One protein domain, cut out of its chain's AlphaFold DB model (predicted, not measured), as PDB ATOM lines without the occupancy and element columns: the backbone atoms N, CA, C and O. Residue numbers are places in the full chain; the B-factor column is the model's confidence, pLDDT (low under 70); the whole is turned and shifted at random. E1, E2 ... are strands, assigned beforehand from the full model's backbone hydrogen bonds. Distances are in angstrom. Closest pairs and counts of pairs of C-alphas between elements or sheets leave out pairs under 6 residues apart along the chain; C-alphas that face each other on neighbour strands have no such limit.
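Overview. This is residues 418 to 500 of the 528 residues of an uncharacterized protein of Candidatus Bathyarchaeota archaeon (UniProt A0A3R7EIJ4). Two antiparallel sheets stand face to face as a sandwich, with E5, E4, E3, E8 and E9 in one layer and E2, E1, E6 and E7 in the other. The strands of the two layers run nearly in line, at 10 degrees, and the five-strand sheet is twisted. The printed part has 83 residues with nine named strands, E1 to E9 along the chain, and no named helix; the class is all strand, with 49 residues in the strands. The whole is compact and rounded, with a radius of gyration of the C-alphas of 11.4 A and spans of 34 by 26 by 24 A.

Along the chain. E1, residues 418 to 421, begins with C-alpha 418 at (39.294, -24.765, 22.848). E2 is residues 427 to 430. E3, residues 434 to 440, is 18.8 A from first to last C-alpha and ends with C-alpha 440 at (46.222, -45.621, 30.249). E4, residues 443 to 448, is 17.0 A long, and E5, residues 451 to 456, is 15.2 A long. E6 is residues 462 to 466, E7 residues 471 to 475 and E8 residues 485 to 489. E9, residues 493 to 499, is 17.6 A long and ends with C-alpha 499 at (34.958, -42.513, 34.137).

Arrangement. The larger sheet runs E5, E4, E3, E8, E9, with E5 and E9 as edge strands. E3, E4 and E5 form a meander, each strand the antiparallel neighbour of the one before; N 437 and O 445 are 2.9 A apart, and N 446 and O 454 2.9 A. E3 and E8 are antiparallel at 176 degrees, with N 436 and O 487 at 2.8 A. E8 and E9 are a hairpin, with N 495 and O 488 at 2.8 A. The other sheet runs E2, E1, E6, E7. E1 and E2 are a hairpin, with N 420 and O 428 at 2.8 A. E1 and E6 are antiparallel at 159 degrees, with N 419 and O 464 at 2.8 A. E6 and E7 are a hairpin, with N 474 and O 463 at 2.8 A. Between the sheets, the closest C-alphas of E6 and E8 are those of Ile 463 and Leu 487, 6.5 A apart. E5 and E7 are apart.

Size, cuts and confidence. The two C-alphas farthest apart are those of Leu 440 and Glu 469, at 34.8 A. The chain changes sheet at the links E2 to E3, E5 to E6 and E7 to E8. The link E7 to E8, 9 residues, is short but not tight; the other links between strands are tight. The printed part has no cut. Its mean pLDDT is 94.8, and no printed residue is under 70.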
ATOM      1  N   CYS A 418      38.886 -23.789  21.849       97.25
ATOM      2  CA  CYS A 418      39.294 -24.765  22.848       97.25
ATOM      3  C   CYS A 418      40.818 -24.918  22.845       97.25
ATOM      4  O   CYS A 418      41.410 -25.092  21.780       97.25
ATOM      5  N   THR A 419      41.442 -24.926  24.024       97.31
ATOM      6  CA  THR A 419      42.861 -25.242  24.235       97.31
ATOM      7  C   THR A 419      42.996 -26.419  25.201       97.31
ATOM      8  O   THR A 419      42.495 -26.375  26.320       97.31
ATOM      9  N   LEU A 420      43.700 -27.468  24.786       97.50
ATOM     10  CA  LEU A 420      44.064 -28.621  25.611       97.50
ATOM     11  C   LEU A 420      45.540 -28.527  25.984       97.50
ATOM     12  O   LEU A 420      46.372 -28.306  25.103       97.50
ATOM     13  N   LEU A 421      45.867 -28.743  27.259       95.81
ATOM     14  CA  LEU A 421      47.249 -28.928  27.699       95.81
ATOM     15  C   LEU A 421      47.589 -30.422  27.688       95.81
ATOM     16  O   LEU A 421      47.006 -31.215  28.436       95.81
ATOM     17  N   LEU A 422      48.534 -30.787  26.829       94.75
ATOM     18  CA  LEU A 422      48.975 -32.157  26.596       94.75
ATOM     19  C   LEU A 422      50.128 -32.520  27.548       94.75
ATOM     20  O   LEU A 422      50.099 -32.176  28.732       94.75
ATOM     21  N   SER A 423      51.126 -33.260  27.069       90.94
ATOM     22  CA  SER A 423      52.322 -33.605  27.833       90.94
ATOM     23  C   SER A 423      53.391 -32.517  27.693       90.94
ATOM     24  O   SER A 423      53.460 -31.806  26.697       90.94
ATOM     25  N   LYS A 424      54.237 -32.363  28.721       86.69
ATOM     26  CA  LYS A 424      55.439 -31.500  28.689       86.69
ATOM     27  C   LYS A 424      55.196 -30.038  28.249       86.69
ATOM     28  O   LYS A 424      56.115 -29.382  27.777       86.69
ATOM     29  N   GLY A 425      53.985 -29.515  28.453       84.25
ATOM     30  CA  GLY A 425      53.627 -28.135  28.107       84.25
ATOM     31  C   GLY A 425      53.138 -27.933  26.670       84.25
ATOM     32  O   GLY A 425      52.817 -26.806  26.304       84.25
ATOM     33  N   GLU A 426      53.047 -28.993  25.864       94.19
ATOM     34  CA  GLU A 426      52.463 -28.919  24.525       94.19
ATOM     35  C   GLU A 426      50.970 -28.584  24.595       94.19
ATOM     36  O   GLU A 426      50.257 -29.031  25.498       94.19
ATOM     37  N   ILE A 427      50.487 -27.807  23.626       96.06
ATOM     38  CA  ILE A 427      49.087 -27.392  23.551       96.06
ATOM     39  C   ILE A 427      48.464 -27.800  22.221       96.06
ATOM     40  O   ILE A 427      49.100 -27.712  21.171       96.06
ATOM     41  N   TYR A 428      47.192 -28.187  22.258       96.75
ATOM     42  CA  TYR A 428      46.379 -28.397  21.062       96.75
ATOM     43  C   TYR A 428      45.189 -27.444  21.072       96.75
ATOM     44  O   TYR A 428      44.527 -27.297  22.098       96.75
ATOM     45  N   LYS A 429      44.913 -26.800  19.935       96.25
ATOM     46  CA  LYS A 429      43.833 -25.817  19.798       96.25
ATOM     47  C   LYS A 429      42.818 -26.247  18.745       96.25
ATOM     48  O   LYS A 429      43.202 -26.768  17.701       96.25
ATOM     49  N   SER A 430      41.534 -26.007  18.999       95.12
ATOM     50  CA  SER A 430      40.456 -26.313  18.053       95.12
ATOM     51  C   SER A 430      39.267 -25.371  18.215       95.12
ATOM     52  O   SER A 430      38.841 -25.099  19.333       95.12
ATOM     53  N   GLU A 431      38.713 -24.913  17.094       92.44
ATOM     54  CA  GLU A 431      37.408 -24.231  17.029       92.44
ATOM     55  C   GLU A 431      36.238 -25.228  16.898       92.44
ATOM     56  O   GLU A 431      35.094 -24.890  17.190       92.44
ATOM     57  N   ASN A 432      36.532 -26.470  16.491       88.50
ATOM     58  CA  ASN A 432      35.569 -27.570  16.398       88.50
ATOM     59  C   ASN A 432      35.632 -28.473  17.634       88.50
ATOM     60  O   ASN A 432      36.502 -28.309  18.498       88.50
ATOM     61  N   GLU A 433      34.773 -29.493  17.649       93.56
ATOM     62  CA  GLU A 433      34.776 -30.535  18.665       93.56
ATOM     63  C   GLU A 433      36.142 -31.218  18.792       93.56
ATOM     64  O   GLU A 433      36.742 -31.674  17.813       93.56
ATOM     65  N   VAL A 434      36.632 -31.279  20.028       97.06
ATOM     66  CA  VAL A 434      37.911 -31.891  20.371       97.06
ATOM     67  C   VAL A 434      37.802 -32.646  21.690       97.06
ATOM     68  O   VAL A 434      37.143 -32.200  22.630       97.06
ATOM     69  N   SER A 435      38.474 -33.789  21.765       97.12
ATOM     70  CA  SER A 435      38.561 -34.624  22.959       97.12
ATOM     71  C   SER A 435      40.007 -34.994  23.230       97.12
ATOM     72  O   SER A 435      40.709 -35.445  22.332       97.12
ATOM     73  N   LEU A 436      40.444 -34.827  24.472       97.81
ATOM     74  CA  LEU A 436      41.615 -35.471  25.041       97.81
ATOM     75  C   LEU A 436      41.130 -36.656  25.870       97.81
ATOM     76  O   LEU A 436      40.412 -36.471  26.853       97.81
ATOM     77  N   PHE A 437      41.583 -37.857  25.538       96.62
ATOM     78  CA  PHE A 437      41.281 -39.058  26.300       96.62
ATOM     79  C   PHE A 437      42.581 -39.693  26.783       96.62
ATOM     80  O   PHE A 437      43.328 -40.264  25.990       96.62
ATOM     81  N   GLN A 438      42.842 -39.594  28.087       96.12
ATOM     82  CA  GLN A 438      43.868 -40.379  28.756       96.12
ATOM     83  C   GLN A 438      43.313 -41.772  29.038       96.12
ATOM     84  O   GLN A 438      42.429 -41.950  29.885       96.12
ATOM     85  N   ARG A 439      43.836 -42.748  28.308       90.69
ATOM     86  CA  ARG A 439      43.281 -44.093  28.260       90.69
ATOM     87  C   ARG A 439      44.015 -45.051  29.203       90.69
ATOM     88  O   ARG A 439      43.351 -45.805  29.907       90.69
ATOM     89  N   LEU A 440      45.346 -44.946  29.274       88.81
ATOM     90  CA  LEU A 440      46.222 -45.621  30.249       88.81
ATOM     91  C   LEU A 440      47.005 -44.591  31.072       88.81
ATOM     92  O   LEU A 440      46.869 -43.394  30.836       88.81
ATOM     93  N   ASP A 441      47.835 -45.012  32.023       89.88
ATOM     94  CA  ASP A 441      48.736 -44.109  32.755       89.88
ATOM     95  C   ASP A 441      49.861 -43.528  31.884       89.88
ATOM     96  O   ASP A 441      50.489 -42.538  32.271       89.88
ATOM     97  N   ASP A 442      50.103 -44.111  30.716       92.12
ATOM     98  CA  ASP A 442      51.168 -43.758  29.779       92.12
ATOM     99  C   ASP A 442      50.688 -43.625  28.324       92.12
ATOM    100  O   ASP A 442      51.514 -43.604  27.416       92.12
ATOM    101  N   ASP A 443      49.377 -43.504  28.090       93.00
ATOM    102  CA  ASP A 443      48.817 -43.292  26.753       93.00
ATOM    103  C   ASP A 443      47.562 -42.408  26.784       93.00
ATOM    104  O   ASP A 443      46.549 -42.709  27.432       93.00
ATOM    105  N   PHE A 444      47.613 -41.322  26.015       95.94
ATOM    106  CA  PHE A 444      46.477 -40.494  25.649       95.94
ATOM    107  C   PHE A 444      46.367 -40.329  24.134       95.94
ATOM    108  O   PHE A 444      47.346 -40.369  23.385       95.94
ATOM    109  N   ILE A 445      45.144 -40.062  23.689       96.25
ATOM    110  CA  ILE A 445      44.847 -39.622  22.328       96.25
ATOM    111  C   ILE A 445      44.121 -38.286  22.370       96.25
ATOM    112  O   ILE A 445      43.366 -38.011  23.304       96.25
ATOM    113  N   VAL A 446      44.322 -37.479  21.336       97.69
ATOM    114  CA  VAL A 446      43.443 -36.353  21.034       97.69
ATOM    115  C   VAL A 446      42.688 -36.678  19.761       97.69
ATOM    116  O   VAL A 446      43.298 -37.053  18.754       97.69
ATOM    117  N   THR A 447      41.371 -36.526  19.799       96.31
ATOM    118  CA  THR A 447      40.512 -36.632  18.626       96.31
ATOM    119  C   THR A 447      39.888 -35.288  18.295       96.31
ATOM    120  O   THR A 447      39.526 -34.519  19.183       96.31
ATOM    121  N   LYS A 448      39.769 -35.002  17.001       95.31
ATOM    122  CA  LYS A 448      39.027 -33.864  16.459       95.31
ATOM    123  C   LYS A 448      38.061 -34.397  15.416       95.31
ATOM    124  O   LYS A 448      38.483 -35.159  14.542       95.31
ATOM    125  N   ASP A 449      36.786 -34.037  15.528       88.44
ATOM    126  CA  ASP A 449      35.734 -34.485  14.605       88.44
ATOM    127  C   ASP A 449      35.759 -36.027  14.395       88.44
ATOM    128  O   ASP A 449      35.681 -36.542  13.279       88.44
ATOM    129  N   GLY A 450      35.979 -36.778  15.485       86.12
ATOM    130  CA  GLY A 450      36.050 -38.247  15.502       86.12
ATOM    131  C   GLY A 450      37.363 -38.876  15.008       86.12
ATOM    132  O   GLY A 450      37.517 -40.094  15.084       86.12
ATOM    133  N   ARG A 451      38.336 -38.090  14.532       92.88
ATOM    134  CA  ARG A 451      39.627 -38.591  14.026       92.88
ATOM    135  C   ARG A 451      40.751 -38.328  15.014       92.88
ATOM    136  O   ARG A 451      40.839 -37.236  15.564       92.88
ATOM    137  N   ILE A 452      41.641 -39.303  15.206       95.81
ATOM    138  CA  ILE A 452      42.850 -39.116  16.021       95.81
ATOM    139  C   ILE A 452      43.774 -38.126  15.308       95.81
ATOM    140  O   ILE A 452      44.178 -38.363  14.173       95.81
ATOM    141  N   VAL A 453      44.108 -37.034  15.990       97.06
ATOM    142  CA  VAL A 453      44.985 -35.968  15.481       97.06
ATOM    143  C   VAL A 453      46.336 -35.937  16.180       97.06
ATOM    144  O   VAL A 453      47.314 -35.500  15.584       97.06
ATOM    145  N   THR A 454      46.416 -36.410  17.425       96.38
ATOM    146  CA  THR A 454      47.691 -36.588  18.127       96.38
ATOM    147  C   THR A 454      47.593 -37.664  19.209       96.38
ATOM    148  O   THR A 454      46.499 -38.093  19.592       96.38
ATOM    149  N   ARG A 455      48.754 -38.125  19.670       96.44
ATOM    150  CA  ARG A 455      48.952 -39.115  20.730       96.44
ATOM    151  C   ARG A 455      50.099 -38.663  21.626       96.44
ATOM    152  O   ARG A 455      50.976 -37.928  21.178       96.44
ATOM    153  N   GLY A 456      50.127 -39.150  22.854       95.94
ATOM    154  CA  GLY A 456      51.273 -38.980  23.738       95.94
ATOM    155  C   GLY A 456      51.084 -39.746  25.034       95.94
ATOM    156  O   GLY A 456      50.110 -40.477  25.175       95.94
ATOM    157  N   ASP A 457      52.002 -39.555  25.979       95.25
ATOM    158  CA  ASP A 457      52.058 -40.460  27.128       95.25
ATOM    159  C   ASP A 457      51.184 -39.979  28.298       95.25
ATOM    160  O   ASP A 457      50.212 -40.612  28.691       95.25
ATOM    161  N   LYS A 458      51.516 -38.816  28.871       96.81
ATOM    162  CA  LYS A 458      50.936 -38.315  30.131       96.81
ATOM    163  C   LYS A 458      50.390 -36.911  29.953       96.81
ATOM    164  O   LYS A 458      51.154 -35.943  29.989       96.81
ATOM    165  N   ALA A 459      49.081 -36.791  29.765       96.44
ATOM    166  CA  ALA A 459      48.437 -35.498  29.613       96.44
ATOM    167  C   ALA A 459      48.371 -34.739  30.947       96.44
ATOM    168  O   ALA A 459      48.149 -35.324  32.012       96.44
ATOM    169  N   ALA A 460      48.529 -33.416  30.893       94.25
ATOM    170  CA  ALA A 460      48.502 -32.559  32.077       94.25
ATOM    171  C   ALA A 460      47.107 -32.448  32.718       94.25
ATOM    172  O   ALA A 460      47.006 -32.176  33.915       94.25
ATOM    173  N   GLY A 461      46.039 -32.679  31.941       95.31
ATOM    174  CA  GLY A 461      44.664 -32.677  32.441       95.31
ATOM    175  C   GLY A 461      44.046 -31.290  32.582       95.31
ATOM    176  O   GLY A 461      43.320 -31.049  33.550       95.31
ATOM    177  N   LEU A 462      44.331 -30.386  31.640       97.12
ATOM    178  CA  LEU A 462      43.718 -29.060  31.552       97.12
ATOM    179  C   LEU A 462      43.039 -28.867  30.192       97.12
ATOM    180  O   LEU A 462      43.612 -29.194  29.151       97.12
ATOM    181  N   ILE A 463      41.835 -28.301  30.227       98.00
ATOM    182  CA  ILE A 463      41.094 -27.804  29.067       98.00
ATOM    183  C   ILE A 463      40.637 -26.372  29.345       98.00
ATOM    184  O   ILE A 463      40.203 -26.064  30.454       98.00
ATOM    185  N   ASP A 464      40.738 -25.508  28.348       97.12
ATOM    186  CA  ASP A 464      40.221 -24.145  28.369       97.12
ATOM    187  C   ASP A 464      39.290 -23.936  27.177       97.12
ATOM    188  O   ASP A 464      39.653 -24.271  26.051       97.12
ATOM    189  N   LEU A 465      38.097 -23.402  27.422       97.38
ATOM    190  CA  LEU A 465      37.171 -22.965  26.381       97.38
ATOM    191  C   LEU A 465      36.954 -21.463  26.545       97.38
ATOM    192  O   LEU A 465      36.377 -21.046  27.548       97.38
ATOM    193  N   SER A 466      37.407 -20.664  25.579       96.06
ATOM    194  CA  SER A 466      37.435 -19.199  25.686       96.06
ATOM    195  C   SER A 466      36.926 -18.517  24.419       96.06
ATOM    196  O   SER A 466      37.167 -19.010  23.321       96.06
ATOM    197  N   ASP A 467      36.239 -17.382  24.554       95.38
ATOM    198  CA  ASP A 467      35.830 -16.511  23.436       95.38
ATOM    199  C   ASP A 467      36.822 -15.368  23.143       95.38
ATOM    200  O   ASP A 467      36.559 -14.505  22.305       95.38
ATOM    201  N   GLY A 468      37.975 -15.367  23.820       92.75
ATOM    202  CA  GLY A 468      38.989 -14.316  23.733       92.75
ATOM    203  C   GLY A 468      38.835 -13.212  24.784       92.75
ATOM    204  O   GLY A 468      39.815 -12.524  25.064       92.75
ATOM    205  N   GLU A 469      37.666 -13.083  25.420       93.25
ATOM    206  CA  GLU A 469      37.447 -12.179  26.557       93.25
ATOM    207  C   GLU A 469      37.232 -12.939  27.869       93.25
ATOM    208  O   GLU A 469      37.749 -12.545  28.916       93.25
ATOM    209  N   LYS A 470      36.445 -14.016  27.829       94.56
ATOM    210  CA  LYS A 470      36.087 -14.854  28.977       94.56
ATOM    211  C   LYS A 470      36.266 -16.318  28.613       94.56
ATOM    212  O   LYS A 470      36.101 -16.723  27.464       94.56
ATOM    213  N   GLY A 471      36.571 -17.128  29.618       94.31
ATOM    214  CA  GLY A 471      36.768 -18.554  29.425       94.31
ATOM    215  C   GLY A 471      36.363 -19.383  30.628       94.31
ATOM    216  O   GLY A 471      36.252 -18.889  31.752       94.31
ATOM    217  N   VAL A 472      36.136 -20.663  30.363       95.56
ATOM    218  CA  VAL A 472      35.985 -21.703  31.372       95.56
ATOM    219  C   VAL A 472      37.182 -22.632  31.251       95.56
ATOM    220  O   VAL A 472      37.252 -23.467  30.348       95.56
ATOM    221  N   THR A 473      38.108 -22.499  32.196       96.81
ATOM    222  CA  THR A 473      39.232 -23.419  32.345       96.81
ATOM    223  C   THR A 473      38.897 -24.485  33.380       96.81
ATOM    224  O   THR A 473      38.493 -24.183  34.505       96.81
ATOM    225  N   VAL A 474      39.116 -25.747  33.028       97.31
ATOM    226  CA  VAL A 474      39.010 -26.885  33.939       97.31
ATOM    227  C   VAL A 474      40.364 -27.563  34.043       97.31
ATOM    228  O   VAL A 474      41.002 -27.874  33.042       97.31
ATOM    229  N   THR A 475      40.788 -27.851  35.272       96.38
ATOM    230  CA  THR A 475      41.954 -28.694  35.545       96.38
ATOM    231  C   THR A 475      41.562 -29.835  36.466       96.38
ATOM    232  O   THR A 475      40.992 -29.620  37.539       96.38
ATOM    233  N   VAL A 476      41.900 -31.057  36.071       96.88
ATOM    234  CA  VAL A 476      41.663 -32.257  36.870       96.88
ATOM    235  C   VAL A 476      42.974 -32.664  37.524       96.88
ATOM    236  O   VAL A 476      43.937 -33.057  36.870       96.88
ATOM    237  N   ARG A 477      43.024 -32.572  38.854       94.81
ATOM    238  CA  ARG A 477      44.216 -32.962  39.610       94.81
ATOM    239  C   ARG A 477      44.509 -34.448  39.407       94.81
ATOM    240  O   ARG A 477      43.614 -35.275  39.559       94.81
ATOM    241  N   ASN A 478      45.785 -34.767  39.185       94.44
ATOM    242  CA  ASN A 478      46.270 -36.132  38.994       94.44
ATOM    243  C   ASN A 478      45.555 -36.846  37.826       94.44
ATOM    244  O   ASN A 478      45.137 -37.994  37.974       94.44
ATOM    245  N   PHE A 479      45.341 -36.146  36.706       96.19
ATOM    246  CA  PHE A 479      44.549 -36.633  35.573       96.19
ATOM    247  C   PHE A 479      45.040 -37.983  35.047       96.19
ATOM    248  O   PHE A 479      44.285 -38.953  35.088       96.19
ATOM    249  N   TRP A 480      46.312 -38.073  34.646       95.19
ATOM    250  CA  TRP A 480      46.853 -39.317  34.101       95.19
ATOM    251  C   TRP A 480      47.005 -40.421  35.146       95.19
ATOM    252  O   TRP A 480      46.754 -41.581  34.850       95.19
ATOM    253  N   GLN A 481      47.314 -40.071  36.396       94.62
ATOM    254  CA  GLN A 481      47.425 -41.047  37.484       94.62
ATOM    255  C   GLN A 481      46.082 -41.685  37.850       94.62
ATOM    256  O   GLN A 481      46.060 -42.736  38.479       94.62
ATOM    257  N   ASN A 482      44.969 -41.033  37.511       93.69
ATOM    258  CA  ASN A 482      43.625 -41.555  37.733       93.69
ATOM    259  C   ASN A 482      42.976 -42.008  36.424       93.69
ATOM    260  O   ASN A 482      41.749 -41.983  36.346       93.69
ATOM    261  N   TYR A 483      43.744 -42.378  35.396       91.56
ATOM    262  CA  TYR A 483      43.187 -42.956  34.173       91.56
ATOM    263  C   TYR A 483      42.174 -44.086  34.491       91.56
ATOM    264  O   TYR A 483      42.297 -44.764  35.515       91.56
ATOM    265  N   PRO A 484      41.148 -44.290  33.651       93.31
ATOM    266  CA  PRO A 484      40.811 -43.509  32.460       93.31
ATOM    267  C   PRO A 484      40.194 -42.139  32.809       93.31
ATOM    268  O   PRO A 484      39.431 -42.017  33.776       93.31
ATOM    269  N   LYS A 485      40.510 -41.103  32.019       96.00
ATOM    270  CA  LYS A 485      39.928 -39.748  32.132       96.00
ATOM    271  C   LYS A 485      39.833 -39.061  30.771       96.00
ATOM    272  O   LYS A 485      40.746 -39.192  29.961       96.00
ATOM    273  N   SER A 486      38.783 -38.272  30.541       97.69
ATOM    274  CA  SER A 486      38.668 -37.439  29.333       97.69
ATOM    275  C   SER A 486      38.374 -35.970  29.638       97.69
ATOM    276  O   SER A 486      37.806 -35.637  30.682       97.69
ATOM    277  N   LEU A 487      38.785 -35.094  28.724       98.44
ATOM    278  CA  LEU A 487      38.413 -33.684  28.657       98.44
ATOM    279  C   LEU A 487      37.966 -33.374  27.234       98.44
ATOM    280  O   LEU A 487      38.707 -33.612  26.285       98.44
ATOM    281  N   GLU A 488      36.762 -32.849  27.091       97.50
ATOM    282  CA  GLU A 488      36.087 -32.688  25.808       97.50
ATOM    283  C   GLU A 488      35.492 -31.285  25.711       97.50
ATOM    284  O   GLU A 488      34.999 -30.746  26.704       97.50
ATOM    285  N   ALA A 489      35.498 -30.700  24.517       96.19
ATOM    286  CA  ALA A 489      34.737 -29.490  24.243       96.19
ATOM    287  C   ALA A 489      34.137 -29.513  22.840       96.19
ATOM    288  O   ALA A 489      34.779 -29.958  21.895       96.19
ATOM    289  N   ASN A 490      32.922 -28.977  22.706       91.25
ATOM    290  CA  ASN A 490      32.181 -28.885  21.439       91.25
ATOM    291  C   ASN A 490      31.792 -27.438  21.072       91.25
ATOM    292  O   ASN A 490      30.760 -27.187  20.453       91.25
ATOM    293  N   GLY A 491      32.582 -26.471  21.538       89.12
ATOM    294  CA  GLY A 491      32.366 -25.038  21.317       89.12
ATOM    295  C   GLY A 491      31.335 -24.374  22.239       89.12
ATOM    296  O   GLY A 491      31.275 -23.153  22.322       89.12
ATOM    297  N   LYS A 492      30.522 -25.145  22.969       92.38
ATOM    298  CA  LYS A 492      29.599 -24.594  23.981       92.38
ATOM    299  C   LYS A 492      29.721 -25.271  25.328       92.38
ATOM    300  O   LYS A 492      29.557 -24.610  26.347       92.38
ATOM    301  N   THR A 493      30.013 -26.562  25.346       95.44
ATOM    302  CA  THR A 493      30.089 -27.355  26.568       95.44
ATOM    303  C   THR A 493      31.506 -27.847  26.767       95.44
ATOM    304  O   THR A 493      32.088 -28.410  25.843       95.44
ATOM    305  N   VAL A 494      32.022 -27.680  27.983       97.25
ATOM    306  CA  VAL A 494      33.188 -28.423  28.469       97.25
ATOM    307  C   VAL A 494      32.678 -29.670  29.183       97.25
ATOM    308  O   VAL A 494      31.829 -29.572  30.070       97.25
ATOM    309  N   ARG A 495      33.181 -30.843  28.811       97.75
ATOM    310  CA  ARG A 495      32.849 -32.126  29.435       97.75
ATOM    311  C   ARG A 495      34.087 -32.752  30.058       97.75
ATOM    312  O   ARG A 495      35.165 -32.772  29.471       97.75
ATOM    313  N   ILE A 496      33.905 -33.301  31.253       98.31
ATOM    314  CA  ILE A 496      34.933 -33.997  32.022       98.31
ATOM    315  C   ILE A 496      34.488 -35.449  32.175       98.31
ATOM    316  O   ILE A 496      33.512 -35.728  32.874       98.31
ATOM    317  N   GLY A 497      35.200 -36.383  31.553       97.50
ATOM    318  CA  GLY A 497      35.017 -37.811  31.792       97.50
ATOM    319  C   GLY A 497      35.732 -38.221  33.070       97.50
ATOM    320  O   GLY A 497      36.952 -38.383  33.076       97.50
ATOM    321  N   ILE A 498      34.978 -38.399  34.157       95.44
ATOM    322  CA  ILE A 498      35.502 -38.948  35.416       95.44
ATOM    323  C   ILE A 498      35.729 -40.452  35.265       95.44
ATOM    324  O   ILE A 498      36.762 -40.957  35.693       95.44
ATOM    325  N   CYS A 499      34.794 -41.147  34.626       93.62
ATOM    326  CA  CYS A 499      34.958 -42.513  34.137       93.62
ATOM    327  C   CYS A 499      34.368 -42.528  32.722       93.62
ATOM    328  O   CYS A 499      33.176 -42.802  32.580       93.62
ATOM    329  N   PRO A 500      35.124 -42.106  31.695       93.81
ATOM    330  CA  PRO A 500      34.601 -42.072  30.337       93.81
ATOM    331  C   PRO A 500      34.293 -43.488  29.841       93.81
ATOM    332  O   PRO A 500      34.929 -44.450  30.271       93.81
TER     333      PRO A 500